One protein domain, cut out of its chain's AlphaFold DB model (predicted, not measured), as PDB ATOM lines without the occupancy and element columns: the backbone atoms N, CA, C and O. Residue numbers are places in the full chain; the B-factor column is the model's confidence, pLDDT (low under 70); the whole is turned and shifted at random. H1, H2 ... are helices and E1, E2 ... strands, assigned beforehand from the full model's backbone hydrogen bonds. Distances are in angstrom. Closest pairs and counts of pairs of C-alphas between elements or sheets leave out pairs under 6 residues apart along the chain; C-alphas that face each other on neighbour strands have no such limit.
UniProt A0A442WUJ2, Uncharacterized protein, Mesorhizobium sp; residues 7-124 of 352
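AT A GLANCE: This is residues 7 to 124 of the 352 residues of an uncharacterized protein of Mesorhizobium sp (UniProt A0A442WUJ2). A small sheet of three strands, E3, E4 and E5, has the helix H2 across one face near the turn between E3 and E4, while two separate hairpins, E1 with E2 and E6 with E7, lie toward the sheet's other end. Long loops, residues 51 to 74 and 79 to 94, make up much of the rest. The printed part has 118 residues with two named helices and seven named strands, in the order H1 E1 E2 E3 E4 E5 H2 E6 E7; under half of the residues are in named elements, and the class is mixed, helices and strands. The three sheets are antiparallel, the largest in the order E3, E4, E5. The whole is compact, with a radius of gyration of the C-alphas of 14.3 A and spans of 37 by 37 by 29 A.

HOW THE PARTS SIT: H1, residues 7 to 10, is not on the sheet of three strands. E1, residues 14 to 19, and E2, residues 23 to 28, form an antiparallel hairpin, with N 17 and O 25 at 2.9 A. The closest C-alphas of H1 and E2 are those of Thr 10 and Trp 26, 7.1 A apart. E3, residues 37 to 42, E4, residues 45 to 50, and E5, residues 75 to 78, form a meander, each strand the antiparallel neighbour of the one before. N 40 and O 47 are 2.8 A apart, and N 48 and O 75 are 3.0 A apart. The closest C-alphas of E1 and E4 are those of Trp 16 and Pro 50, at 5.9 A. H2, residues 95 to 103, is on this sheet at a height of 10.1 A; it lies over E5 and only just over E4, with 3 of its C-alphas there. It runs across the strands, at 79 degrees to E5 on the local plane, and the C-alphas of Val 76 and Phe 98, the closest of E5 and H2, are 7.0 A apart. Every O i to N i+4 pair in H2 is within hydrogen-bond range; H1 is too short for such a pair. Residues 106 to 107 pair antiparallel with residues 40 to 41 of E3. E6, residues 111 to 114, and E7, residues 117 to 120, form a hairpin, with N 114 and O 117 at 2.9 A; both are apart from E3, E4 and E5.

IN THESE COORDINATES: H1 begins at C-alpha 7, (15.948, -19.654, 44.186). E1 is 16.4 A long, E2 16.6 A, E3 16.4 A, E4 17.0 A and H2 12.1 A. E7 ends at C-alpha 120, (16.490, -37.675, 41.941).

THE WHOLE: The C-alphas of Pro 96 and Asn 115, the two farthest apart, are 42.3 A apart. The printed part has no cut; the links E4 to E5 and E5 to H2 are long. The mean pLDDT of the printed part is 81.9, with residues 55 to 68 and 109 to 122 under 70.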
ATOM      1  N   GLY A   7      15.769 -18.346  44.836       87.50
ATOM      2  CA  GLY A   7      15.948 -19.654  44.186       87.50
ATOM      3  C   GLY A   7      16.233 -20.798  45.166       87.50
ATOM      4  O   GLY A   7      15.701 -21.897  45.005       87.50
ATOM      5  N   TRP A   8      16.972 -20.515  46.250       87.44
ATOM      6  CA  TRP A   8      17.242 -21.476  47.332       87.44
ATOM      7  C   TRP A   8      15.955 -22.061  47.943       87.44
ATOM      8  O   TRP A   8      15.928 -23.228  48.333       87.44
ATOM      9  N   ALA A   9      14.881 -21.267  48.005       89.50
ATOM     10  CA  ALA A   9      13.578 -21.693  48.492       89.50
ATOM     11  C   ALA A   9      12.721 -22.240  47.351       89.50
ATOM     12  O   ALA A   9      12.168 -23.336  47.462       89.50
ATOM     13  N   THR A  10      12.598 -21.502  46.243       90.56
ATOM     14  CA  THR A  10      11.581 -21.819  45.233       90.56
ATOM     15  C   THR A  10      11.880 -23.083  44.436       90.56
ATOM     16  O   THR A  10      10.939 -23.730  43.970       90.56
ATOM     17  N   TYR A  11      13.152 -23.471  44.307       87.19
ATOM     18  CA  TYR A  11      13.553 -24.667  43.558       87.19
ATOM     19  C   TYR A  11      13.514 -25.937  44.436       87.19
ATOM     20  O   TYR A  11      13.268 -27.032  43.925       87.19
ATOM     21  N   HIS A  12      13.700 -25.790  45.756       86.81
ATOM     22  CA  HIS A  12      13.905 -26.908  46.689       86.81
ATOM     23  C   HIS A  12      12.771 -27.135  47.701       86.81
ATOM     24  O   HIS A  12      12.504 -28.281  48.063       86.81
ATOM     25  N   TYR A  13      12.082 -26.079  48.139       88.25
ATOM     26  CA  TYR A  13      11.124 -26.079  49.257       88.25
ATOM     27  C   TYR A  13       9.709 -25.670  48.820       88.25
ATOM     28  O   TYR A  13       9.045 -24.855  49.458       88.25
ATOM     29  N   GLY A  14       9.215 -26.212  47.707       87.75
ATOM     30  CA  GLY A  14       7.862 -25.916  47.238       87.75
ATOM     31  C   GLY A  14       7.553 -26.475  45.858       87.75
ATOM     32  O   GLY A  14       8.297 -27.288  45.316       87.75
ATOM     33  N   ARG A  15       6.421 -26.060  45.290       88.06
ATOM     34  CA  ARG A  15       5.928 -26.532  43.989       88.06
ATOM     35  C   ARG A  15       5.486 -25.361  43.127       88.06
ATOM     36  O   ARG A  15       4.711 -24.521  43.578       88.06
ATOM     37  N   TRP A  16       5.940 -25.343  41.879       88.94
ATOM     38  CA  TRP A  16       5.457 -24.415  40.861       88.94
ATOM     39  C   TRP A  16       4.205 -24.965  40.180       88.94
ATOM     40  O   TRP A  16       4.128 -26.147  39.847       88.94
ATOM     41  N   GLY A  17       3.228 -24.093  39.965       87.06
ATOM     42  CA  GLY A  17       2.050 -24.343  39.144       87.06
ATOM     43  C   GLY A  17       1.758 -23.141  38.253       87.06
ATOM     44  O   GLY A  17       2.312 -22.061  38.437       87.06
ATOM     45  N   TYR A  18       0.868 -23.326  37.288       86.56
ATOM     46  CA  TYR A  18       0.412 -22.286  36.374       86.56
ATOM     47  C   TYR A  18      -1.115 -22.231  36.369       86.56
ATOM     48  O   TYR A  18      -1.773 -23.274  36.378       86.56
ATOM     49  N   ALA A  19      -1.673 -21.022  36.339       86.12
ATOM     50  CA  ALA A  19      -3.095 -20.774  36.119       86.12
ATOM     51  C   ALA A  19      -3.275 -19.689  35.047       86.12
ATOM     52  O   ALA A  19      -2.521 -18.719  35.003       86.12
ATOM     53  N   ASP A  20      -4.263 -19.849  34.166       84.19
ATOM     54  CA  ASP A  20      -4.378 -19.051  32.937       84.19
ATOM     55  C   ASP A  20      -4.557 -17.545  33.140       84.19
ATOM     56  O   ASP A  20      -4.204 -16.768  32.247       84.19
ATOM     57  N   ASP A  21      -5.093 -17.132  34.286       85.94
ATOM     58  CA  ASP A  21      -5.358 -15.737  34.614       85.94
ATOM     59  C   ASP A  21      -4.189 -15.066  35.364       85.94
ATOM     60  O   ASP A  21      -3.887 -13.910  35.074       85.94
ATOM     61  N   ILE A  22      -3.474 -15.776  36.247       87.38
ATOM     62  CA  ILE A  22      -2.343 -15.230  37.038       87.38
ATOM     63  C   ILE A  22      -0.933 -15.636  36.563       87.38
ATOM     64  O   ILE A  22       0.049 -15.025  36.988       87.38
ATOM     65  N   GLY A  23      -0.806 -16.610  35.660       88.31
ATOM     66  CA  GLY A  23       0.472 -17.141  35.174       88.31
ATOM     67  C   GLY A  23       1.109 -18.172  36.115       88.31
ATOM     68  O   GLY A  23       0.407 -18.906  36.813       88.31
ATOM     69  N   TRP A  24       2.446 -18.245  36.111       88.62
ATOM     70  CA  TRP A  24       3.212 -19.088  37.036       88.62
ATOM     71  C   TRP A  24       3.104 -18.571  38.476       88.62
ATOM     72  O   TRP A  24       3.269 -17.381  38.734       88.62
ATOM     73  N   TYR A  25       2.866 -19.485  39.413       89.56
ATOM     74  CA  TYR A  25       2.806 -19.236  40.847       89.56
ATOM     75  C   TYR A  25       3.515 -20.360  41.611       89.56
ATOM     76  O   TYR A  25       3.562 -21.509  41.167       89.56
ATOM     77  N   TRP A  26       4.051 -20.033  42.782       90.56
ATOM     78  CA  TRP A  26       4.751 -20.976  43.646       90.56
ATOM     79  C   TRP A  26       3.980 -21.203  44.945       90.56
ATOM     80  O   TRP A  26       3.395 -20.274  45.502       90.56
ATOM     81  N   VAL A  27       3.982 -22.446  45.429       89.19
ATOM     82  CA  VAL A  27       3.387 -22.841  46.709       89.19
ATOM     83  C   VAL A  27       4.492 -23.401  47.612       89.19
ATOM     84  O   VAL A  27       5.112 -24.398  47.227       89.19
ATOM     85  N   PRO A  28       4.748 -22.804  48.794       88.56
ATOM     86  CA  PRO A  28       5.792 -23.262  49.706       88.56
ATOM     87  C   PRO A  28       5.502 -24.652  50.284       88.56
ATOM     88  O   PRO A  28       4.351 -25.062  50.445       88.56
ATOM     89  N   GLY A  29       6.569 -25.351  50.657       86.31
ATOM     90  CA  GLY A  29       6.551 -26.621  51.372       86.31
ATOM     91  C   GLY A  29       7.740 -26.739  52.329       86.31
ATOM     92  O   GLY A  29       8.729 -26.028  52.218       86.31
ATOM     93  N   THR A  30       7.651 -27.654  53.290       85.81
ATOM     94  CA  THR A  30       8.666 -27.837  54.349       85.81
ATOM     95  C   THR A  30       9.756 -28.850  54.001       85.81
ATOM     96  O   THR A  30      10.704 -29.027  54.759       85.81
ATOM     97  N   ARG A  31       9.621 -29.557  52.873       83.44
ATOM     98  CA  ARG A  31      10.486 -30.682  52.495       83.44
ATOM     99  C   ARG A  31      11.402 -30.292  51.341       83.44
ATOM    100  O   ARG A  31      10.915 -29.827  50.314       83.44
ATOM    101  N   TRP A  32      12.696 -30.544  51.513       85.81
ATOM    102  CA  TRP A  32      13.713 -30.338  50.486       85.81
ATOM    103  C   TRP A  32      13.651 -31.420  49.394       85.81
ATOM    104  O   TRP A  32      13.456 -32.605  49.682       85.81
ATOM    105  N   ALA A  33      13.883 -31.015  48.146       81.19
ATOM    106  CA  ALA A  33      14.227 -31.894  47.031       81.19
ATOM    107  C   ALA A  33      15.242 -31.196  46.106       81.19
ATOM    108  O   ALA A  33      15.226 -29.967  46.017       81.19
ATOM    109  N   PRO A  34      16.073 -31.933  45.345       79.81
ATOM    110  CA  PRO A  34      17.011 -31.328  44.399       79.81
ATOM    111  C   PRO A  34      16.272 -30.636  43.244       79.81
ATOM    112  O   PRO A  34      16.738 -29.623  42.741       79.81
ATOM    113  N   ALA A  35      15.104 -31.164  42.863       81.69
ATOM    114  CA  ALA A  35      14.126 -30.514  41.999       81.69
ATOM    115  C   ALA A  35      12.740 -31.145  42.223       81.69
ATOM    116  O   ALA A  35      12.616 -32.372  42.259       81.69
ATOM    117  N   TRP A  36      11.686 -30.331  42.310       83.50
ATOM    118  CA  TRP A  36      10.293 -30.802  42.328       83.50
ATOM    119  C   TRP A  36       9.703 -30.873  40.911       83.50
ATOM    120  O   TRP A  36       8.687 -30.243  40.611       83.50
ATOM    121  N   VAL A  37      10.341 -31.653  40.036       84.94
ATOM    122  CA  VAL A  37       9.940 -31.853  38.631       84.94
ATOM    123  C   VAL A  37       9.712 -33.340  38.331       84.94
ATOM    124  O   VAL A  37      10.284 -34.207  38.995       84.94
ATOM    125  N   SER A  38       8.875 -33.641  37.340       82.81
ATOM    126  CA  SER A  38       8.839 -34.951  36.683       82.81
ATOM    127  C   SER A  38       9.756 -34.916  35.465       82.81
ATOM    128  O   SER A  38       9.802 -33.900  34.772       82.81
ATOM    129  N   TRP A  39      10.466 -36.010  35.199       87.19
ATOM    130  CA  TRP A  39      11.482 -36.095  34.151       87.19
ATOM    131  C   TRP A  39      11.100 -37.102  33.068       87.19
ATOM    132  O   TRP A  39      10.499 -38.147  33.337       87.19
ATOM    133  N   ARG A  40      11.504 -36.805  31.833       87.75
ATOM    134  CA  ARG A  40      11.355 -37.668  30.661       87.75
ATOM    135  C   ARG A  40      12.612 -37.623  29.790       87.75
ATOM    136  O   ARG A  40      13.430 -36.706  29.889       87.75
ATOM    137  N   ARG A  41      12.756 -38.626  28.927       89.00
ATOM    138  CA  ARG A  41      13.778 -38.685  27.872       89.00
ATOM    139  C   ARG A  41      13.101 -39.039  26.550       89.00
ATOM    140  O   ARG A  41      12.216 -39.890  26.503       89.00
ATOM    141  N   GLU A  42      13.558 -38.415  25.476       90.81
ATOM    142  CA  GLU A  42      13.209 -38.759  24.096       90.81
ATOM    143  C   GLU A  42      14.514 -38.732  23.307       90.81
ATOM    144  O   GLU A  42      15.076 -37.658  23.153       90.81
ATOM    145  N   ARG A  43      15.026 -39.891  22.871       85.62
ATOM    146  CA  ARG A  43      16.266 -40.051  22.076       85.62
ATOM    147  C   ARG A  43      17.440 -39.150  22.506       85.62
ATOM    148  O   ARG A  43      18.260 -39.572  23.311       85.62
ATOM    149  N   GLU A  44      17.517 -37.946  21.941       91.44
ATOM    150  CA  GLU A  44      18.599 -36.963  22.072       91.44
ATOM    151  C   GLU A  44      18.174 -35.716  22.880       91.44
ATOM    152  O   GLU A  44      18.825 -34.676  22.791       91.44
ATOM    153  N   HIS A  45      17.097 -35.812  23.671       93.81
ATOM    154  CA  HIS A  45      16.521 -34.730  24.478       93.81
ATOM    155  C   HIS A  45      16.377 -35.086  25.967       93.81
ATOM    156  O   HIS A  45      15.937 -36.187  26.331       93.81
ATOM    157  N   VAL A  46      16.655 -34.099  26.826       93.31
ATOM    158  CA  VAL A  46      16.299 -34.093  28.253       93.31
ATOM    159  C   VAL A  46      15.060 -33.225  28.443       93.31
ATOM    160  O   VAL A  46      14.967 -32.126  27.894       93.31
ATOM    161  N   ILE A  47      14.082 -33.745  29.188       92.62
ATOM    162  CA  ILE A  47      12.733 -33.180  29.260       92.62
ATOM    163  C   ILE A  47      12.260 -33.173  30.716       92.62
ATOM    164  O   ILE A  47      12.407 -34.177  31.418       92.62
ATOM    165  N   TRP A  48      11.665 -32.077  31.188       91.12
ATOM    166  CA  TRP A  48      11.080 -32.008  32.535       91.12
ATOM    167  C   TRP A  48       9.876 -31.070  32.626       91.12
ATOM    168  O   TRP A  48       9.759 -30.132  31.849       91.12
ATOM    169  N   ALA A  49       8.996 -31.302  33.600       89.50
ATOM    170  CA  ALA A  49       7.888 -30.407  33.947       89.50
ATOM    171  C   ALA A  49       7.765 -30.269  35.474       89.50
ATOM    172  O   ALA A  49       7.922 -31.268  36.182       89.50
ATOM    173  N   PRO A  50       7.466 -29.075  36.021       86.81
ATOM    174  CA  PRO A  50       7.287 -28.903  37.458       86.81
ATOM    175  C   PRO A  50       6.066 -29.680  37.963       86.81
ATOM    176  O   PRO A  50       5.006 -29.698  37.340       86.81
ATOM    177  N   LEU A  51       6.221 -30.325  39.119       82.50
ATOM    178  CA  LEU A  51       5.161 -31.099  39.760       82.50
ATOM    179  C   LEU A  51       4.120 -30.139  40.358       82.50
ATOM    180  O   LEU A  51       4.453 -29.450  41.329       82.50
ATOM    181  N   PRO A  52       2.867 -30.120  39.867       80.88
ATOM    182  CA  PRO A  52       1.894 -29.117  40.276       80.88
ATOM    183  C   PRO A  52       1.570 -29.190  41.783       80.88
ATOM    184  O   PRO A  52       1.624 -30.275  42.383       80.88
ATOM    185  N   PRO A  53       1.199 -28.060  42.418       83.62
ATOM    186  CA  PRO A  53       0.829 -28.017  43.828       83.62
ATOM    187  C   PRO A  53      -0.293 -29.002  44.179       83.62
ATOM    188  O   PRO A  53      -1.324 -29.081  43.508       83.62
ATOM    189  N   ARG A  54      -0.104 -29.754  45.267       73.00
ATOM    190  CA  ARG A  54      -1.058 -30.761  45.750       73.00
ATOM    191  C   ARG A  54      -1.854 -30.229  46.942       73.00
ATOM    192  O   ARG A  54      -1.350 -29.439  47.730       73.00
ATOM    193  N   ARG A  55      -3.091 -30.721  47.108       67.12
ATOM    194  CA  ARG A  55      -3.922 -30.463  48.309       67.12
ATOM    195  C   ARG A  55      -3.353 -31.090  49.584       67.12
ATOM    196  O   ARG A  55      -3.721 -30.680  50.675       67.12
ATOM    197  N   ASP A  56      -2.506 -32.098  49.419       67.56
ATOM    198  CA  ASP A  56      -1.731 -32.746  50.467       67.56
ATOM    199  C   ASP A  56      -0.251 -32.383  50.223       67.56
ATOM    200  O   ASP A  56       0.309 -32.828  49.211       67.56
ATOM    201  N   PRO A  57       0.367 -31.539  51.071       63.31
ATOM    202  CA  PRO A  57       1.762 -31.130  50.917       63.31
ATOM    203  C   PRO A  57       2.752 -32.225  51.349       63.31
ATOM    204  O   PRO A  57       3.919 -32.183  50.958       63.31
ATOM    205  N   ASP A  58       2.300 -33.217  52.122       65.06
ATOM    206  CA  ASP A  58       3.123 -34.277  52.703       65.06
ATOM    207  C   ASP A  58       3.291 -35.493  51.767       65.06
ATOM    208  O   ASP A  58       4.141 -36.363  52.008       65.06
ATOM    209  N   LEU A  59       2.541 -35.545  50.658       63.81
ATOM    210  CA  LEU A  59       2.669 -36.568  49.617       63.81
ATOM    211  C   LEU A  59       3.867 -36.325  48.678       63.81
ATOM    212  O   LEU A  59       3.796 -35.576  47.697       63.81
ATOM    213  N   ILE A  60       4.955 -37.064  48.920       62.12
ATOM    214  CA  ILE A  60       6.107 -37.181  48.011       62.12
ATOM    215  C   ILE A  60       5.777 -38.196  46.902       62.12
ATOM    216  O   ILE A  60       6.203 -39.346  46.932       62.12
ATOM    217  N   SER A  61       4.982 -37.774  45.919       60.12
ATOM    218  CA  SER A  61       4.736 -38.526  44.682       60.12
ATOM    219  C   SER A  61       5.117 -37.642  43.491       60.12
ATOM    220  O   SER A  61       4.703 -36.484  43.403       60.12
ATOM    221  N   ILE A  62       5.993 -38.190  42.646       59.22
ATOM    222  CA  ILE A  62       6.785 -37.485  41.615       59.22
ATOM    223  C   ILE A  62       6.467 -38.020  40.197       59.22
ATOM    224  O   ILE A  62       6.860 -37.453  39.179       59.22
ATOM    225  N   GLU A  63       5.667 -39.084  40.133       55.12
ATOM    226  CA  GLU A  63       5.066 -39.610  38.912       55.12
ATOM    227  C   GLU A  63       4.045 -38.619  38.325       55.12
ATOM    228  O   GLU A  63       3.190 -38.091  39.046       55.12
ATOM    229  N   VAL A  64       4.141 -38.384  37.011       55.12
ATOM    230  CA  VAL A  64       3.237 -37.537  36.223       55.12
ATOM    231  C   VAL A  64       2.971 -38.170  34.855       55.12
ATOM    232  O   VAL A  64       3.885 -38.419  34.061       55.12
ATOM    233  N   THR A  65       1.692 -38.375  34.550       52.78
ATOM    234  CA  THR A  65       1.186 -38.772  33.229       52.78
ATOM    235  C   THR A  65       1.040 -37.556  32.312       52.78
ATOM    236  O   THR A  65       0.491 -36.538  32.749       52.78
ATOM    237  N   ILE A  66       1.469 -37.675  31.043       51.12
ATOM    238  CA  ILE A  66       1.315 -36.626  30.005       51.12
ATOM    239  C   ILE A  66      -0.136 -36.137  29.960       51.12
ATOM    240  O   ILE A  66      -0.375 -34.943  30.089       51.12
ATOM    241  N   ASP A  67      -1.091 -37.073  29.965       56.91
ATOM    242  CA  ASP A  67      -2.553 -36.895  29.955       56.91
ATOM    243  C   ASP A  67      -3.119 -35.897  30.995       56.91
ATOM    244  O   ASP A  67      -4.301 -35.557  30.957       56.91
ATOM    245  N   THR A  68      -2.308 -35.467  31.968       66.19
ATOM    246  CA  THR A  68      -2.699 -34.570  33.069       66.19
ATOM    247  C   THR A  68      -1.837 -33.312  33.210       66.19
ATOM    248  O   THR A  68      -2.125 -32.491  34.077       66.19
ATOM    249  N   THR A  69      -0.783 -33.148  32.402       74.69
ATOM    250  CA  THR A  69       0.152 -32.011  32.480       74.69
ATOM    251  C   THR A  69       0.212 -31.301  31.130       74.69
ATOM    252  O   THR A  69       0.751 -31.884  30.192       74.69
ATOM    253  N   PRO A  70      -0.342 -30.074  31.018       78.56
ATOM    254  CA  PRO A  70      -0.406 -29.342  29.757       78.56
ATOM    255  C   PRO A  70       0.965 -29.150  29.114       78.56
ATOM    256  O   PRO A  70       1.941 -28.903  29.819       78.56
ATOM    257  N   ASP A  71       1.014 -29.169  27.783       78.25
ATOM    258  CA  ASP A  71       2.254 -29.125  26.999       78.25
ATOM    259  C   ASP A  71       3.196 -27.988  27.433       78.25
ATOM    260  O   ASP A  71       4.387 -28.205  27.630       78.25
ATOM    261  N   PHE A  72       2.648 -26.801  27.720       79.62
ATOM    262  CA  PHE A  72       3.392 -25.614  28.162       79.62
ATOM    263  C   PHE A  72       4.052 -25.709  29.558       79.62
ATOM    264  O   PHE A  72       4.741 -24.771  29.962       79.62
ATOM    265  N   TYR A  73       3.841 -26.791  30.318       86.94
ATOM    266  CA  TYR A  73       4.617 -27.087  31.532       86.94
ATOM    267  C   TYR A  73       5.969 -27.741  31.217       86.94
ATOM    268  O   TYR A  73       6.870 -27.678  32.055       86.94
ATOM    269  N   TRP A  74       6.104 -28.414  30.069       90.38
ATOM    270  CA  TRP A  74       7.322 -29.142  29.732       90.38
ATOM    271  C   TRP A  74       8.406 -28.186  29.224       90.38
ATOM    272  O   TRP A  74       8.160 -27.265  28.451       90.38
ATOM    273  N   VAL A  75       9.636 -28.432  29.655       93.69
ATOM    274  CA  VAL A  75      10.857 -27.841  29.119       93.69
ATOM    275  C   VAL A  75      11.600 -28.952  28.391       93.69
ATOM    276  O   VAL A  75      11.734 -30.055  28.920       93.69
ATOM    277  N   VAL A  76      12.051 -28.664  27.172       95.50
ATOM    278  CA  VAL A  76      12.742 -29.604  26.283       95.50
ATOM    279  C   VAL A  76      14.063 -28.972  25.859       95.50
ATOM    280  O   VAL A  76      14.059 -27.869  25.309       95.50
ATOM    281  N   VAL A  77      15.178 -29.672  26.074       96.19
ATOM    282  CA  VAL A  77      16.509 -29.272  25.583       96.19
ATOM    283  C   VAL A  77      17.204 -30.452  24.893       96.19
ATOM    284  O   VAL A  77      16.980 -31.600  25.295       96.19
ATOM    285  N   PRO A  78      18.070 -30.220  23.892       95.19
ATOM    286  CA  PRO A  78      18.968 -31.252  23.384       95.19
ATOM    287  C   PRO A  78      19.910 -31.729  24.496       95.19
ATOM    288  O   PRO A  78      20.541 -30.918  25.169       95.19
ATOM    289  N   THR A  79      20.059 -33.041  24.675       93.31
ATOM    290  CA  THR A  79      20.934 -33.636  25.699       93.31
ATOM    291  C   THR A  79      22.378 -33.157  25.561       93.31
ATOM    292  O   THR A  79      23.002 -32.786  26.549       93.31
ATOM    293  N   ARG A  80      22.872 -33.075  24.321       93.75
ATOM    294  CA  ARG A  80      24.202 -32.552  23.959       93.75
ATOM    295  C   ARG A  80      24.418 -31.061  24.277       93.75
ATOM    296  O   ARG A  80      25.512 -30.556  24.075       93.75
ATOM    297  N   GLU A  81      23.380 -30.356  24.722       94.62
ATOM    298  CA  GLU A  81      23.405 -28.946  25.136       94.62
ATOM    299  C   GLU A  81      22.942 -28.776  26.606       94.62
ATOM    300  O   GLU A  81      22.797 -27.658  27.091       94.62
ATOM    301  N   PHE A  82      22.740 -29.875  27.350       93.06
ATOM    302  CA  PHE A  82      22.201 -29.868  28.721       93.06
ATOM    303  C   PHE A  82      23.126 -29.211  29.766       93.06
ATOM    304  O   PHE A  82      22.650 -28.803  30.824       93.06
ATOM    305  N   LEU A  83      24.429 -29.092  29.481       93.00
ATOM    306  CA  LEU A  83      25.417 -28.435  30.350       93.00
ATOM    307  C   LEU A  83      25.708 -26.967  29.975       93.00
ATOM    308  O   LEU A  83      26.599 -26.361  30.565       93.00
ATOM    309  N   ALA A  84      24.960 -26.375  29.034       92.31
ATOM    310  CA  ALA A  84      25.142 -24.978  28.637       92.31
ATOM    311  C   ALA A  84      24.996 -24.000  29.826       92.31
ATOM    312  O   ALA A  84      24.031 -24.095  30.588       92.31
ATOM    313  N   ASP A  85      25.913 -23.023  29.928       87.31
ATOM    314  CA  ASP A  85      25.965 -22.021  31.015       87.31
ATOM    315  C   ASP A  85      24.610 -21.331  31.265       87.31
ATOM    316  O   ASP A  85      24.196 -21.145  32.410       87.31
ATOM    317  N   ASP A  86      23.908 -20.986  30.180       90.31
ATOM    318  CA  ASP A  86      22.514 -20.547  30.185       90.31
ATOM    319  C   ASP A  86      21.652 -21.564  29.427       90.31
ATOM    320  O   ASP A  86      21.443 -21.474  28.213       90.31
ATOM    321  N   ILE A  87      21.102 -22.529  30.164       89.69
ATOM    322  CA  ILE A  87      20.196 -23.546  29.619       89.69
ATOM    323  C   ILE A  87      18.939 -22.942  28.958       89.69
ATOM    324  O   ILE A  87      18.285 -23.604  28.153       89.69
ATOM    325  N   SER A  88      18.588 -21.678  29.241       89.75
ATOM    326  CA  SER A  88      17.399 -21.039  28.671       89.75
ATOM    327  C   SER A  88      17.536 -20.754  27.173       89.75
ATOM    328  O   SER A  88      16.516 -20.758  26.471       89.75
ATOM    329  N   VAL A  89      18.750 -20.571  26.635       93.50
ATOM    330  CA  VAL A  89      18.933 -20.311  25.191       93.50
ATOM    331  C   VAL A  89      18.756 -21.571  24.342       93.50
ATOM    332  O   VAL A  89      18.355 -21.461  23.185       93.50
ATOM    333  N   VAL A  90      18.968 -22.756  24.928       95.06
ATOM    334  CA  VAL A  90      18.885 -24.066  24.248       95.06
ATOM    335  C   VAL A  90      17.532 -24.774  24.430       95.06
ATOM    336  O   VAL A  90      17.321 -25.863  23.895       95.06
ATOM    337  N   VAL A  91      16.577 -24.154  25.138       95.44
ATOM    338  CA  VAL A  91      15.185 -24.638  25.203       95.44
ATOM    339  C   VAL A  91      14.525 -24.557  23.827       95.44
ATOM    340  O   VAL A  91      14.394 -23.471  23.249       95.44
ATOM    341  N   ILE A  92      14.043 -25.706  23.348       94.44
ATOM    342  CA  ILE A  92      13.285 -25.834  22.102       94.44
ATOM    343  C   ILE A  92      11.941 -25.116  22.261       94.44
ATOM    344  O   ILE A  92      11.152 -25.428  23.151       94.44
ATOM    345  N   ARG A  93      11.695 -24.135  21.385       91.44
ATOM    346  CA  ARG A  93      10.487 -23.285  21.370       91.44
ATOM    347  C   ARG A  93       9.717 -23.331  20.044       91.44
ATOM    348  O   ARG A  93       8.739 -22.606  19.891       91.44
ATOM    349  N   ASP A  94      10.152 -24.152  19.087       92.69
ATOM    350  CA  ASP A  94       9.354 -24.459  17.897       92.69
ATOM    351  C   ASP A  94       8.212 -25.397  18.306       92.69
ATOM    352  O   ASP A  94       8.455 -26.534  18.699       92.69
ATOM    353  N   GLU A  95       6.975 -24.902  18.273       88.88
ATOM    354  CA  GLU A  95       5.792 -25.617  18.770       88.88
ATOM    355  C   GLU A  95       5.570 -26.985  18.072       88.88
ATOM    356  O   GLU A  95       5.362 -27.971  18.785       88.88
ATOM    357  N   PRO A  96       5.696 -27.124  16.731       91.88
ATOM    358  CA  PRO A  96       5.621 -28.428  16.061       91.88
ATOM    359  C   PRO A  96       6.703 -29.436  16.480       91.88
ATOM    360  O   PRO A  96       6.394 -30.616  16.666       91.88
ATOM    361  N   GLU A  97       7.966 -29.016  16.610       91.94
ATOM    362  CA  GLU A  97       9.045 -29.898  17.072       91.94
ATOM    363  C   GLU A  97       8.892 -30.260  18.557       91.94
ATOM    364  O   GLU A  97       9.032 -31.428  18.923       91.94
ATOM    365  N   PHE A  98       8.538 -29.283  19.390       92.12
ATOM    366  CA  PHE A  98       8.305 -29.448  20.822       92.12
ATOM    367  C   PHE A  98       7.221 -30.495  21.110       92.12
ATOM    368  O   PHE A  98       7.486 -31.461  21.827       92.12
ATOM    369  N   VAL A  99       6.032 -30.365  20.503       90.25
ATOM    370  CA  VAL A  99       4.922 -31.319  20.703       90.25
ATOM    371  C   VAL A  99       5.333 -32.726  20.266       90.25
ATOM    372  O   VAL A  99       5.172 -33.674  21.031       90.25
ATOM    373  N   ARG A 100       5.972 -32.863  19.093       91.38
ATOM    374  CA  ARG A 100       6.493 -34.149  18.587       91.38
ATOM    375  C   ARG A 100       7.462 -34.820  19.571       91.38
ATOM    376  O   ARG A 100       7.487 -36.047  19.654       91.38
ATOM    377  N   ILE A 101       8.292 -34.040  20.264       93.31
ATOM    378  CA  ILE A 101       9.250 -34.552  21.251       93.31
ATOM    379  C   ILE A 101       8.525 -34.955  22.545       93.31
ATOM    380  O   ILE A 101       8.740 -36.065  23.027       93.31
ATOM    381  N   VAL A 102       7.628 -34.115  23.075       89.88
ATOM    382  CA  VAL A 102       6.878 -34.399  24.315       89.88
ATOM    383  C   VAL A 102       5.952 -35.614  24.162       89.88
ATOM    384  O   VAL A 102       5.949 -36.480  25.038       89.88
ATOM    385  N   GLU A 103       5.234 -35.747  23.040       88.56
ATOM    386  CA  GLU A 103       4.385 -36.919  22.744       88.56
ATOM    387  C   GLU A 103       5.183 -38.233  22.662       88.56
ATOM    388  O   GLU A 103       4.657 -39.303  22.972       88.56
ATOM    389  N   ALA A 104       6.453 -38.168  22.249       91.00
ATOM    390  CA  ALA A 104       7.336 -39.326  22.107       91.00
ATOM    391  C   ALA A 104       8.190 -39.619  23.360       91.00
ATOM    392  O   ALA A 104       8.994 -40.555  23.342       91.00
ATOM    393  N   ALA A 105       8.046 -38.833  24.432       89.50
ATOM    394  CA  ALA A 105       8.934 -38.865  25.589       89.50
ATOM    395  C   ALA A 105       8.521 -39.904  26.646       89.50
ATOM    396  O   ALA A 105       7.452 -39.814  27.260       89.50
ATOM    397  N   GLU A 106       9.406 -40.856  26.943       87.25
ATOM    398  CA  GLU A 106       9.170 -41.878  27.968       87.25
ATOM    399  C   GLU A 106       9.496 -41.348  29.382       87.25
ATOM    400  O   GLU A 106      10.392 -40.506  29.530       87.25
ATOM    401  N   PRO A 107       8.794 -41.809  30.444       81.38
ATOM    402  CA  PRO A 107       9.153 -41.503  31.828       81.38
ATOM    403  C   PRO A 107      10.584 -41.950  32.114       81.38
ATOM    404  O   PRO A 107      10.921 -43.120  31.928       81.38
ATOM    405  N   ALA A 108      11.423 -41.028  32.572       77.25
ATOM    406  CA  ALA A 108      12.815 -41.332  32.848       77.25
ATOM    407  C   ALA A 108      13.000 -41.554  34.357       77.25
ATOM    408  O   ALA A 108      12.786 -40.638  35.142       77.25
ATOM    409  N   GLY A 109      13.407 -42.772  34.733       67.00
ATOM    410  CA  GLY A 109      13.891 -43.161  36.065       67.00
ATOM    411  C   GLY A 109      12.899 -43.112  37.244       67.00
ATOM    412  O   GLY A 109      11.838 -42.498  37.200       67.00
ATOM    413  N   ASP A 110      13.297 -43.758  38.342       57.91
ATOM    414  CA  ASP A 110      12.618 -43.684  39.640       57.91
ATOM    415  C   ASP A 110      13.277 -42.623  40.533       57.91
ATOM    416  O   ASP A 110      14.496 -42.625  40.735       57.91
ATOM    417  N   VAL A 111      12.475 -41.753  41.153       61.41
ATOM    418  CA  VAL A 111      12.968 -40.841  42.197       61.41
ATOM    419  C   VAL A 111      12.848 -41.512  43.564       61.41
ATOM    420  O   VAL A 111      11.753 -41.773  44.061       61.41
ATOM    421  N   THR A 112      13.995 -41.803  44.178       64.50
ATOM    422  CA  THR A 112      14.072 -42.542  45.449       64.50
ATOM    423  C   THR A 112      14.016 -41.602  46.650       64.50
ATOM    424  O   THR A 112      14.547 -40.499  46.591       64.50
ATOM    425  N   ILE A 113      13.427 -42.037  47.766       64.94
ATOM    426  CA  ILE A 113      13.459 -41.296  49.038       64.94
ATOM    427  C   ILE A 113      14.385 -42.046  49.995       64.94
ATOM    428  O   ILE A 113      14.178 -43.233  50.246       64.94
ATOM    429  N   GLN A 114      15.399 -41.370  50.530       60.06
ATOM    430  CA  GLN A 114      16.364 -41.946  51.473       60.06
ATOM    431  C   GLN A 114      16.561 -40.963  52.624       60.06
ATOM    432  O   GLN A 114      16.752 -39.778  52.389       60.06
ATOM    433  N   ASN A 115      16.473 -41.424  53.874       60.28
ATOM    434  CA  ASN A 115      16.590 -40.572  55.072       60.28
ATOM    435  C   ASN A 115      15.659 -39.332  55.066       60.28
ATOM    436  O   ASN A 115      16.029 -38.276  55.559       60.28
ATOM    437  N   ASN A 116      14.450 -39.464  54.498       64.38
ATOM    438  CA  ASN A 116      13.482 -38.375  54.254       64.38
ATOM    439  C   ASN A 116      13.923 -37.306  53.220       64.38
ATOM    440  O   ASN A 116      13.164 -36.383  52.937       64.38
ATOM    441  N   VAL A 117      15.094 -37.470  52.598       65.19
ATOM    442  CA  VAL A 117      15.595 -36.665  51.475       65.19
ATOM    443  C   VAL A 117      15.123 -37.276  50.153       65.19
ATOM    444  O   VAL A 117      15.170 -38.495  49.958       65.19
ATOM    445  N   VAL A 118      14.665 -36.434  49.225       67.12
ATOM    446  CA  VAL A 118      14.329 -36.840  47.853       67.12
ATOM    447  C   VAL A 118      15.620 -36.936  47.037       67.12
ATOM    448  O   VAL A 118      16.320 -35.944  46.879       67.12
ATOM    449  N   ILE A 119      15.940 -38.107  46.488       66.94
ATOM    450  CA  ILE A 119      17.116 -38.330  45.637       66.94
ATOM    451  C   ILE A 119      16.650 -38.641  44.214       66.94
ATOM    452  O   ILE A 119      16.278 -39.772  43.881       66.94
ATOM    453  N   ASN A 120      16.691 -37.602  43.382       66.56
ATOM    454  CA  ASN A 120      16.490 -37.675  41.941       66.56
ATOM    455  C   ASN A 120      17.686 -38.380  41.280       66.56
ATOM    456  O   ASN A 120      18.793 -37.854  41.319       66.56
ATOM    457  N   LYS A 121      17.458 -39.551  40.676       67.75
ATOM    458  CA  LYS A 121      18.478 -40.327  39.944       67.75
ATOM    459  C   LYS A 121      18.229 -40.389  38.435       67.75
ATOM    460  O   LYS A 121      18.757 -41.264  37.761       67.75
ATOM    461  N   VAL A 122      17.380 -39.508  37.912       67.38
ATOM    462  CA  VAL A 122      16.985 -39.547  36.499       67.38
ATOM    463  C   VAL A 122      18.076 -39.000  35.577       67.38
ATOM    464  O   VAL A 122      18.246 -39.470  34.453       67.38
ATOM    465  N   ILE A 123      18.821 -38.013  36.067       77.44
ATOM    466  CA  ILE A 123      19.993 -37.463  35.399       77.44
ATOM    467  C   ILE A 123      21.217 -38.119  36.036       77.44
ATOM    468  O   ILE A 123      21.561 -37.832  37.181       77.44
ATOM    469  N   ASP A 124      21.820 -39.051  35.303       82.19
ATOM    470  CA  ASP A 124      23.049 -39.746  35.680       82.19
ATOM    471  C   ASP A 124      24.261 -39.006  35.089       82.19
ATOM    472  O   ASP A 124      24.231 -38.600  33.925       82.19
TER     473      ASP A 124